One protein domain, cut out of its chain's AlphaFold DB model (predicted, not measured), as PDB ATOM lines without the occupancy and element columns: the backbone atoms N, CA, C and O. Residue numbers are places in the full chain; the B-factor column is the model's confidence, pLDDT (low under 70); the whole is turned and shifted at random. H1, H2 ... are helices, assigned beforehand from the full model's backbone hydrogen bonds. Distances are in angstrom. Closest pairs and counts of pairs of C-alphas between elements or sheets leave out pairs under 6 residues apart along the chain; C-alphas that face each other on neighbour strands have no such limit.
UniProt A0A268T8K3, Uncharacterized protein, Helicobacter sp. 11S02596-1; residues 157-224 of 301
ATOM      1  N   LYS A 157     -11.360  22.436  73.508       62.16
ATOM      2  CA  LYS A 157     -10.621  21.488  72.656       62.16
ATOM      3  C   LYS A 157      -9.126  21.428  72.985       62.16
ATOM      4  O   LYS A 157      -8.546  20.349  72.968       62.16
ATOM      5  N   ASN A 158      -8.511  22.568  73.299       67.69
ATOM      6  CA  ASN A 158      -7.091  22.616  73.655       67.69
ATOM      7  C   ASN A 158      -6.838  22.027  75.046       67.69
ATOM      8  O   ASN A 158      -5.822  21.367  75.224       67.69
ATOM      9  N   GLU A 159      -7.767  22.199  75.992       76.12
ATOM     10  CA  GLU A 159      -7.667  21.585  77.322       76.12
ATOM     11  C   GLU A 159      -7.785  20.053  77.245       76.12
ATOM     12  O   GLU A 159      -7.002  19.346  77.871       76.12
ATOM     13  N   SER A 160      -8.689  19.527  76.401       80.69
ATOM     14  CA  SER A 160      -8.794  18.078  76.152       80.69
ATOM     15  C   SER A 160      -7.493  17.509  75.583       80.69
ATOM     16  O   SER A 160      -6.949  16.547  76.113       80.69
ATOM     17  N   ILE A 161      -6.938  18.157  74.550       82.62
ATOM     18  CA  ILE A 161      -5.683  17.724  73.920       82.62
ATOM     19  C   ILE A 161      -4.505  17.839  74.898       82.62
ATOM     20  O   ILE A 161      -3.632  16.975  74.907       82.62
ATOM     21  N   LYS A 162      -4.472  18.877  75.745       86.94
ATOM     22  CA  LYS A 162      -3.453  19.041  76.790       86.94
ATOM     23  C   LYS A 162      -3.471  17.866  77.761       86.94
ATOM     24  O   LYS A 162      -2.425  17.270  77.994       86.94
ATOM     25  N   ASN A 163      -4.647  17.506  78.267       84.94
ATOM     26  CA  ASN A 163      -4.800  16.392  79.201       84.94
ATOM     27  C   ASN A 163      -4.418  15.055  78.550       84.94
ATOM     28  O   ASN A 163      -3.703  14.266  79.162       84.94
ATOM     29  N   GLU A 164      -4.801  14.833  77.289       87.69
ATOM     30  CA  GLU A 164      -4.410  13.639  76.525       87.69
ATOM     31  C   GLU A 164      -2.890  13.531  76.319       87.69
ATOM     32  O   GLU A 164      -2.341  12.433  76.354       87.69
ATOM     33  N   ILE A 165      -2.196  14.654  76.111       89.62
ATOM     34  CA  ILE A 165      -0.736  14.684  75.938       89.62
ATOM     35  C   ILE A 165      -0.007  14.503  77.274       89.62
ATOM     36  O   ILE A 165       1.010  13.809  77.328       89.62
ATOM     37  N   LEU A 166      -0.512  15.109  78.350       88.69
ATOM     38  CA  LEU A 166       0.056  14.968  79.694       88.69
ATOM     39  C   LEU A 166      -0.145  13.557  80.269       88.69
ATOM     40  O   LEU A 166       0.647  13.133  81.104       88.69
ATOM     41  N   ALA A 167      -1.165  12.826  79.807       88.31
ATOM     42  CA  ALA A 167      -1.443  11.443  80.197       88.31
ATOM     43  C   ALA A 167      -0.634  10.388  79.413       88.31
ATOM     44  O   ALA A 167      -0.810   9.191  79.644       88.31
ATOM     45  N   LEU A 168       0.223  10.792  78.465       87.81
ATOM     46  CA  LEU A 168       1.067   9.849  77.730       87.81
ATOM     47  C   LEU A 168       2.086   9.174  78.665       87.81
ATOM     48  O   LEU A 168       2.611   9.835  79.562       87.81
ATOM     49  N   PRO A 169       2.403   7.883  78.445       83.56
ATOM     50  CA  PRO A 169       3.453   7.213  79.200       83.56
ATOM     51  C   PRO A 169       4.790   7.908  78.925       83.56
ATOM     52  O   PRO A 169       5.219   8.024  77.777       83.56
ATOM     53  N   LEU A 170       5.415   8.406  79.989       84.81
ATOM     54  CA  LEU A 170       6.740   9.015  79.960       84.81
ATOM     55  C   LEU A 170       7.766   7.917  80.249       84.81
ATOM     56  O   LEU A 170       7.614   7.189  81.228       84.81
ATOM     57  N   GLY A 171       8.780   7.783  79.395       79.25
ATOM     58  CA  GLY A 171       9.924   6.915  79.684       79.25
ATOM     59  C   GLY A 171      10.747   7.458  80.856       79.25
ATOM     60  O   GLY A 171      10.710   8.657  81.131       79.25
ATOM     61  N   GLU A 172      11.526   6.598  81.518       80.50
ATOM     62  CA  GLU A 172      12.359   6.967  82.683       80.50
ATOM     63  C   GLU A 172      13.329   8.124  82.388       80.50
ATOM     64  O   GLU A 172      13.627   8.937  83.259       80.50
ATOM     65  N   ASN A 173      13.750   8.255  81.127       82.88
ATOM     66  CA  ASN A 173      14.680   9.286  80.665       82.88
ATOM     67  C   ASN A 173      14.012  10.645  80.376       82.88
ATOM     68  O   ASN A 173      14.657  11.536  79.826       82.88
ATOM     69  N   ILE A 174      12.718  10.813  80.684       87.12
ATOM     70  CA  ILE A 174      11.959  12.027  80.367       87.12
ATOM     71  C   ILE A 174      11.388  12.644  81.655       87.12
ATOM     72  O   ILE A 174      10.419  12.123  82.213       87.12
ATOM     73  N   PRO A 175      11.928  13.785  82.120       87.75
ATOM     74  CA  PRO A 175      11.452  14.439  83.335       87.75
ATOM     75  C   PRO A 175      10.036  14.997  83.150       87.75
ATOM     76  O   PRO A 175       9.768  15.814  82.264       87.75
ATOM     77  N   LYS A 176       9.122  14.566  84.027       87.25
ATOM     78  CA  LYS A 176       7.691  14.911  83.985       87.25
ATOM     79  C   LYS A 176       7.436  16.417  84.086       87.25
ATOM     80  O   LYS A 176       6.564  16.932  83.384       87.25
ATOM     81  N   ASP A 177       8.215  17.111  84.910       88.31
ATOM     82  CA  ASP A 177       8.061  18.549  85.146       88.31
ATOM     83  C   ASP A 177       8.378  19.343  83.870       88.31
ATOM     84  O   ASP A 177       7.516  20.063  83.362       88.31
ATOM     85  N   LEU A 178       9.541  19.097  83.254       87.94
ATOM     86  CA  LEU A 178       9.938  19.742  81.994       87.94
ATOM     87  C   LEU A 178       9.023  19.361  80.823       87.94
ATOM     88  O   LEU A 178       8.756  20.191  79.954       87.94
ATOM     89  N   TRP A 179       8.493  18.132  80.799       89.50
ATOM     90  CA  TRP A 179       7.491  17.749  79.805       89.50
ATOM     91  C   TRP A 179       6.229  18.606  79.922       89.50
ATOM     92  O   TRP A 179       5.711  19.089  78.913       89.50
ATOM     93  N   SER A 180       5.749  18.838  81.146       88.00
ATOM     94  CA  SER A 180       4.556  19.649  81.380       88.00
ATOM     95  C   SER A 180       4.747  21.112  80.958       88.00
ATOM     96  O   SER A 180       3.872  21.677  80.292       88.00
ATOM     97  N   GLU A 181       5.919  21.688  81.247       86.94
ATOM     98  CA  GLU A 181       6.304  23.041  80.831       86.94
ATOM     99  C   GLU A 181       6.403  23.149  79.307       86.94
ATOM    100  O   GLU A 181       5.822  24.048  78.694       86.94
ATOM    101  N   PHE A 182       7.058  22.179  78.664       88.62
ATOM    102  CA  PHE A 182       7.176  22.131  77.212       88.62
ATOM    103  C   PHE A 182       5.804  22.049  76.527       88.62
ATOM    104  O   PHE A 182       5.546  22.771  75.559       88.62
ATOM    105  N   VAL A 183       4.893  21.209  77.029       88.75
ATOM    106  CA  VAL A 183       3.524  21.083  76.502       88.75
ATOM    107  C   VAL A 183       2.760  22.402  76.643       88.75
ATOM    108  O   VAL A 183       2.096  22.818  75.688       88.75
ATOM    109  N   ALA A 184       2.878  23.085  77.788       87.19
ATOM    110  CA  ALA A 184       2.262  24.392  78.007       87.19
ATOM    111  C   ALA A 184       2.766  25.426  76.984       87.19
ATOM    112  O   ALA A 184       1.961  25.986  76.235       87.19
ATOM    113  N   CYS A 185       4.087  25.572  76.842       83.25
ATOM    114  CA  CYS A 185       4.692  26.477  75.859       83.25
ATOM    115  C   CYS A 185       4.297  26.137  74.410       83.25
ATOM    116  O   CYS A 185       4.147  27.026  73.567       83.25
ATOM    117  N   ARG A 186       4.114  24.853  74.068       84.56
ATOM    118  CA  ARG A 186       3.725  24.439  72.708       84.56
ATOM    119  C   ARG A 186       2.266  24.732  72.383       84.56
ATOM    120  O   ARG A 186       1.984  24.998  71.214       84.56
ATOM    121  N   LEU A 187       1.368  24.681  73.362       83.31
ATOM    122  CA  LEU A 187      -0.063  24.934  73.167       83.31
ATOM    123  C   LEU A 187      -0.409  26.424  73.065       83.31
ATOM    124  O   LEU A 187      -1.412  26.767  72.441       83.31
ATOM    125  N   GLU A 188       0.428  27.311  73.605       80.06
ATOM    126  CA  GLU A 188       0.278  28.765  73.438       80.06
ATOM    127  C   GLU A 188       0.587  29.239  72.007       80.06
ATOM    128  O   GLU A 188       0.134  30.299  71.562       80.06
ATOM    129  N   LYS A 189       1.326  28.438  71.234       78.00
ATOM    130  CA  LYS A 189       1.655  28.753  69.843       78.00
ATOM    131  C   LYS A 189       0.455  28.545  68.918       78.00
ATOM    132  O   LYS A 189      -0.298  27.584  69.025       78.00
ATOM    133  N   LYS A 190       0.364  29.370  67.865       64.56
ATOM    134  CA  LYS A 190      -0.673  29.260  66.810       64.56
ATOM    135  C   LYS A 190      -0.638  27.939  66.021       64.56
ATOM    136  O   LYS A 190      -1.576  27.644  65.284       64.56
ATOM    137  N   LYS A 191       0.447  27.166  66.125       73.25
ATOM    138  CA  LYS A 191       0.652  25.894  65.425       73.25
ATOM    139  C   LYS A 191       0.304  24.749  66.377       73.25
ATOM    140  O   LYS A 191       1.048  24.497  67.319       73.25
ATOM    141  N   GLY A 192      -0.817  24.076  66.118       75.44
ATOM    142  CA  GLY A 192      -1.357  23.042  67.004       75.44
ATOM    143  C   GLY A 192      -0.369  21.912  67.313       75.44
ATOM    144  O   GLY A 192       0.397  21.479  66.447       75.44
ATOM    145  N   PHE A 193      -0.410  21.424  68.553       86.56
ATOM    146  CA  PHE A 193       0.372  20.285  69.023       86.56
ATOM    147  C   PHE A 193      -0.557  19.079  69.187       86.56
ATOM    148  O   PHE A 193      -1.464  19.095  70.011       86.56
ATOM    149  N   SER A 194      -0.394  18.069  68.327       89.12
ATOM    150  CA  SER A 194      -1.261  16.881  68.317       89.12
ATOM    151  C   SER A 194      -0.696  15.759  69.188       89.12
ATOM    152  O   SER A 194       0.522  15.618  69.301       89.12
ATOM    153  N   VAL A 195      -1.573  14.888  69.697       88.38
ATOM    154  CA  VAL A 195      -1.190  13.695  70.476       88.38
ATOM    155  C   VAL A 195      -0.210  12.799  69.708       88.38
ATOM    156  O   VAL A 195       0.767  12.310  70.268       88.38
ATOM    157  N   ARG A 196      -0.407  12.622  68.392       87.94
ATOM    158  CA  ARG A 196       0.515  11.848  67.540       87.94
ATOM    159  C   ARG A 196       1.908  12.473  67.487       87.94
ATOM    160  O   ARG A 196       2.896  11.750  67.551       87.94
ATOM    161  N   ALA A 197       1.985  13.798  67.368       88.06
ATOM    162  CA  ALA A 197       3.262  14.505  67.356       88.06
ATOM    163  C   ALA A 197       3.977  14.391  68.711       88.06
ATOM    164  O   ALA A 197       5.187  14.191  68.729       88.06
ATOM    165  N   ALA A 198       3.231  14.452  69.819       90.56
ATOM    166  CA  ALA A 198       3.770  14.222  71.155       90.56
ATOM    167  C   ALA A 198       4.345  12.802  71.302       90.56
ATOM    168  O   ALA A 198       5.499  12.662  71.689       90.56
ATOM    169  N   LYS A 199       3.610  11.761  70.878       90.69
ATOM    170  CA  LYS A 199       4.113  10.370  70.866       90.69
ATOM    171  C   LYS A 199       5.384  10.208  70.026       90.69
ATOM    172  O   LYS A 199       6.344   9.596  70.471       90.69
ATOM    173  N   MET A 200       5.417  10.784  68.820       89.19
ATOM    174  CA  MET A 200       6.611  10.734  67.966       89.19
ATOM    175  C   MET A 200       7.821  11.424  68.604       89.19
ATOM    176  O   MET A 200       8.951  10.989  68.385       89.19
ATOM    177  N   LEU A 201       7.591  12.499  69.361       91.00
ATOM    178  CA  LEU A 201       8.645  13.192  70.088       91.00
ATOM    179  C   LEU A 201       9.164  12.337  71.250       91.00
ATOM    180  O   LEU A 201      10.374  12.168  71.347       91.00
ATOM    181  N   LEU A 202       8.278  11.754  72.063       90.81
ATOM    182  CA  LEU A 202       8.662  10.873  73.174       90.81
ATOM    183  C   LEU A 202       9.497   9.681  72.680       90.81
ATOM    184  O   LEU A 202      10.622   9.511  73.138       90.81
ATOM    185  N   ASN A 203       9.044   8.968  71.642       90.00
ATOM    186  CA  ASN A 203       9.800   7.852  71.049       90.00
ATOM    187  C   ASN A 203      11.179   8.274  70.511       90.00
ATOM    188  O   ASN A 203      12.105   7.471  70.433       90.00
ATOM    189  N   LYS A 204      11.329   9.531  70.073       89.44
ATOM    190  CA  LYS A 204      12.627  10.052  69.632       89.44
ATOM    191  C   LYS A 204      13.556  10.295  70.823       89.44
ATOM    192  O   LYS A 204      14.758  10.115  70.669       89.44
ATOM    193  N   LEU A 205      13.007  10.724  71.960       88.19
ATOM    194  CA  LEU A 205      13.751  11.058  73.174       88.19
ATOM    195  C   LEU A 205      14.156   9.826  73.994       88.19
ATOM    196  O   LEU A 205      15.168   9.889  74.677       88.19
ATOM    197  N   GLU A 206      13.451   8.697  73.862       86.50
ATOM    198  CA  GLU A 206      13.804   7.427  74.527       86.50
ATOM    199  C   GLU A 206      15.244   6.962  74.250       86.50
ATOM    200  O   GLU A 206      15.860   6.324  75.097       86.50
ATOM    201  N   GLY A 207      15.797   7.293  73.078       84.19
ATOM    202  CA  GLY A 207      17.155   6.908  72.686       84.19
ATOM    203  C   GLY A 207      18.281   7.779  73.255       84.19
ATOM    204  O   GLY A 207      19.422   7.605  72.830       84.19
ATOM    205  N   PHE A 208      17.983   8.732  74.140       86.94
ATOM    206  CA  PHE A 208      18.949   9.680  74.701       86.94
ATOM    207  C   PHE A 208      19.020   9.574  76.229       86.94
ATOM    208  O   PHE A 208      18.094   9.071  76.868       86.94
ATOM    209  N   SER A 209      20.129  10.037  76.812       88.69
ATOM    210  CA  SER A 209      20.309  10.042  78.265       88.69
ATOM    211  C   SER A 209      19.398  11.080  78.934       88.69
ATOM    212  O   SER A 209      19.049  12.096  78.326       88.69
ATOM    213  N   LEU A 210      19.022  10.841  80.195       87.94
ATOM    214  CA  LEU A 210      18.180  11.757  80.974       87.94
ATOM    215  C   LEU A 210      18.756  13.182  81.026       87.94
ATOM    216  O   LEU A 210      18.002  14.149  80.913       87.94
ATOM    217  N   GLU A 211      20.076  13.316  81.176       86.19
ATOM    218  CA  GLU A 211      20.746  14.618  81.270       86.19
ATOM    219  C   GLU A 211      20.649  15.384  79.946       86.19
ATOM    220  O   GLU A 211      20.183  16.525  79.921       86.19
ATOM    221  N   ASP A 212      20.957  14.718  78.826       88.50
ATOM    222  CA  ASP A 212      20.910  15.340  77.499       88.50
ATOM    223  C   ASP A 212      19.479  15.754  77.116       88.50
ATOM    224  O   ASP A 212      19.252  16.804  76.507       88.50
ATOM    225  N   VAL A 213      18.486  14.930  77.475       89.44
ATOM    226  CA  VAL A 213      17.065  15.238  77.262       89.44
ATOM    227  C   VAL A 213      16.642  16.430  78.118       89.44
ATOM    228  O   VAL A 213      15.942  17.315  77.619       89.44
ATOM    229  N   SER A 214      17.077  16.479  79.377       89.12
ATOM    230  CA  SER A 214      16.760  17.566  80.306       89.12
ATOM    231  C   SER A 214      17.338  18.900  79.832       89.12
ATOM    232  O   SER A 214      16.611  19.896  79.781       89.12
ATOM    233  N   GLU A 215      18.613  18.930  79.430       88.88
ATOM    234  CA  GLU A 215      19.258  20.121  78.863       88.88
ATOM    235  C   GLU A 215      18.528  20.584  77.595       88.88
ATOM    236  O   GLU A 215      18.098  21.738  77.502       88.88
ATOM    237  N   ALA A 216      18.286  19.669  76.653       88.75
ATOM    238  CA  ALA A 216      17.622  19.986  75.394       88.75
ATOM    239  C   ALA A 216      16.173  20.474  75.579       88.75
ATOM    240  O   ALA A 216      15.696  21.315  74.810       88.75
ATOM    241  N   MET A 217      15.446  19.961  76.581       89.12
ATOM    242  CA  MET A 217      14.107  20.451  76.916       89.12
ATOM    243  C   MET A 217      14.153  21.875  77.469       89.12
ATOM    244  O   MET A 217      13.388  22.716  76.993       89.12
ATOM    245  N   ARG A 218      15.068  22.174  78.403       89.94
ATOM    246  CA  ARG A 218      15.250  23.536  78.938       89.94
ATOM    247  C   ARG A 218      15.582  24.525  77.825       89.94
ATOM    248  O   ARG A 218      14.918  25.554  77.707       89.94
ATOM    249  N   GLU A 219      16.534  24.189  76.954       85.44
ATOM    250  CA  GLU A 219      16.881  25.017  75.791       85.44
ATOM    251  C   GLU A 219      15.678  25.235  74.868       85.44
ATOM    252  O   GLU A 219      15.431  26.351  74.405       85.44
ATOM    253  N   SER A 220      14.896  24.184  74.614       88.19
ATOM    254  CA  SER A 220      13.710  24.278  73.767       88.19
ATOM    255  C   SER A 220      12.613  25.157  74.375       88.19
ATOM    256  O   SER A 220      11.898  25.818  73.617       88.19
ATOM    257  N   ILE A 221      12.442  25.143  75.699       86.06
ATOM    258  CA  ILE A 221      11.475  25.982  76.419       86.06
ATOM    259  C   ILE A 221      11.930  27.444  76.369       86.06
ATOM    260  O   ILE A 221      11.187  28.292  75.873       86.06
ATOM    261  N   ILE A 222      13.178  27.720  76.772       86.00
ATOM    262  CA  ILE A 222      13.776  29.068  76.794       86.00
ATOM    263  C   ILE A 222      13.690  29.725  75.415       86.00
ATOM    264  O   ILE A 222      13.240  30.862  75.280       86.00
ATOM    265  N   ASN A 223      14.066  28.990  74.367       82.62
ATOM    266  CA  ASN A 223      14.082  29.517  73.006       82.62
ATOM    267  C   ASN A 223      12.731  29.401  72.289       82.62
ATOM    268  O   ASN A 223      12.631  29.731  71.104       82.62
ATOM    269  N   SER A 224      11.689  28.909  72.969       84.25
ATOM    270  CA  SER A 224      10.369  28.683  72.380       84.25
ATOM    271  C   SER A 224      10.455  27.925  71.049       84.25
ATOM    272  O   SER A 224       9.865  28.328  70.043       84.25
TER     273      SER A 224
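Overview. This is residues 157 to 224 of the 301 residues of an uncharacterized protein of Helicobacter sp. 11S02596-1 (UniProt A0A268T8K3). Three helices, H1, H2 and H4, stand roughly in a row with H2 between the other two, and the fourth helix, H3, spans one side of that row, from the last residues of H1 toward the first turns of H4. H1 and H2 form a helical hairpin, H4 packs on H2, and H3 meets H1 but stays clear of H2. The printed part has 68 residues with four named helices, H1 H2 H3 H4 along the chain, and no named strand; the class is all helix. It is compact, with a radius of gyration of the C-alphas of 11.4 A, and the C-alphas span 33 by 25 by 17 A.

Arrangement. The longest helix, H4, residues 210 to 222, touches H2, residues 176 to 187, with the C-alphas of Phe 182 and Ile 221 closest at 5.8 A. H4 and H2 run the same way at a shallow tilt of 31 degrees. H2 also touches H1, residues 157 to 166, where the C-alphas of Leu 166 and Ser 180 are closest at 6.7 A. H1 and H2 run opposite ways at a shallow tilt of 25 degrees and form a helical hairpin. H1 touches H3, residues 195 to 205, with the C-alphas of Ile 165 and Val 195 closest at 5.6 A. H1 and H3 run the same way at a shallow tilt of 27 degrees. H3 and H4 are close but not clearly touching, the C-alphas of Leu 205 and Val 213 being closest at 6.7 A, and they run opposite ways at a steep tilt of 49 degrees. H1 and H4 are apart, and so are H2 and H3. In H1, H2, H3 and H4 every O i to N i+4 pair is within hydrogen-bond range.

Along the chain. H4 measures 18.3 A from its first C-alpha, at (18.180, 11.757, 80.974), to its last, at (13.776, 29.068, 76.794). H2 measures 16.7 A, H3 15.4 A and H1 14.4 A. H1 begins with C-alpha 157 at (-10.621, 21.488, 72.656).

Size, cuts and confidence. The two C-alphas farthest apart are those of Lys 157 and Ser 209, 33.5 A. The first and last printed C-alphas, those of Lys 157 and Ser 224, are 22.2 A apart. The printed part has no cut. The link from H3 to H4 is tight, with 4 residues; those from H1 to H2, with 9 residues, and from H2 to H3, with 7, are short. The mean pLDDT of the printed part is 85.3, and residues 157 to 158 and residue 190 are under 70 in this predicted model.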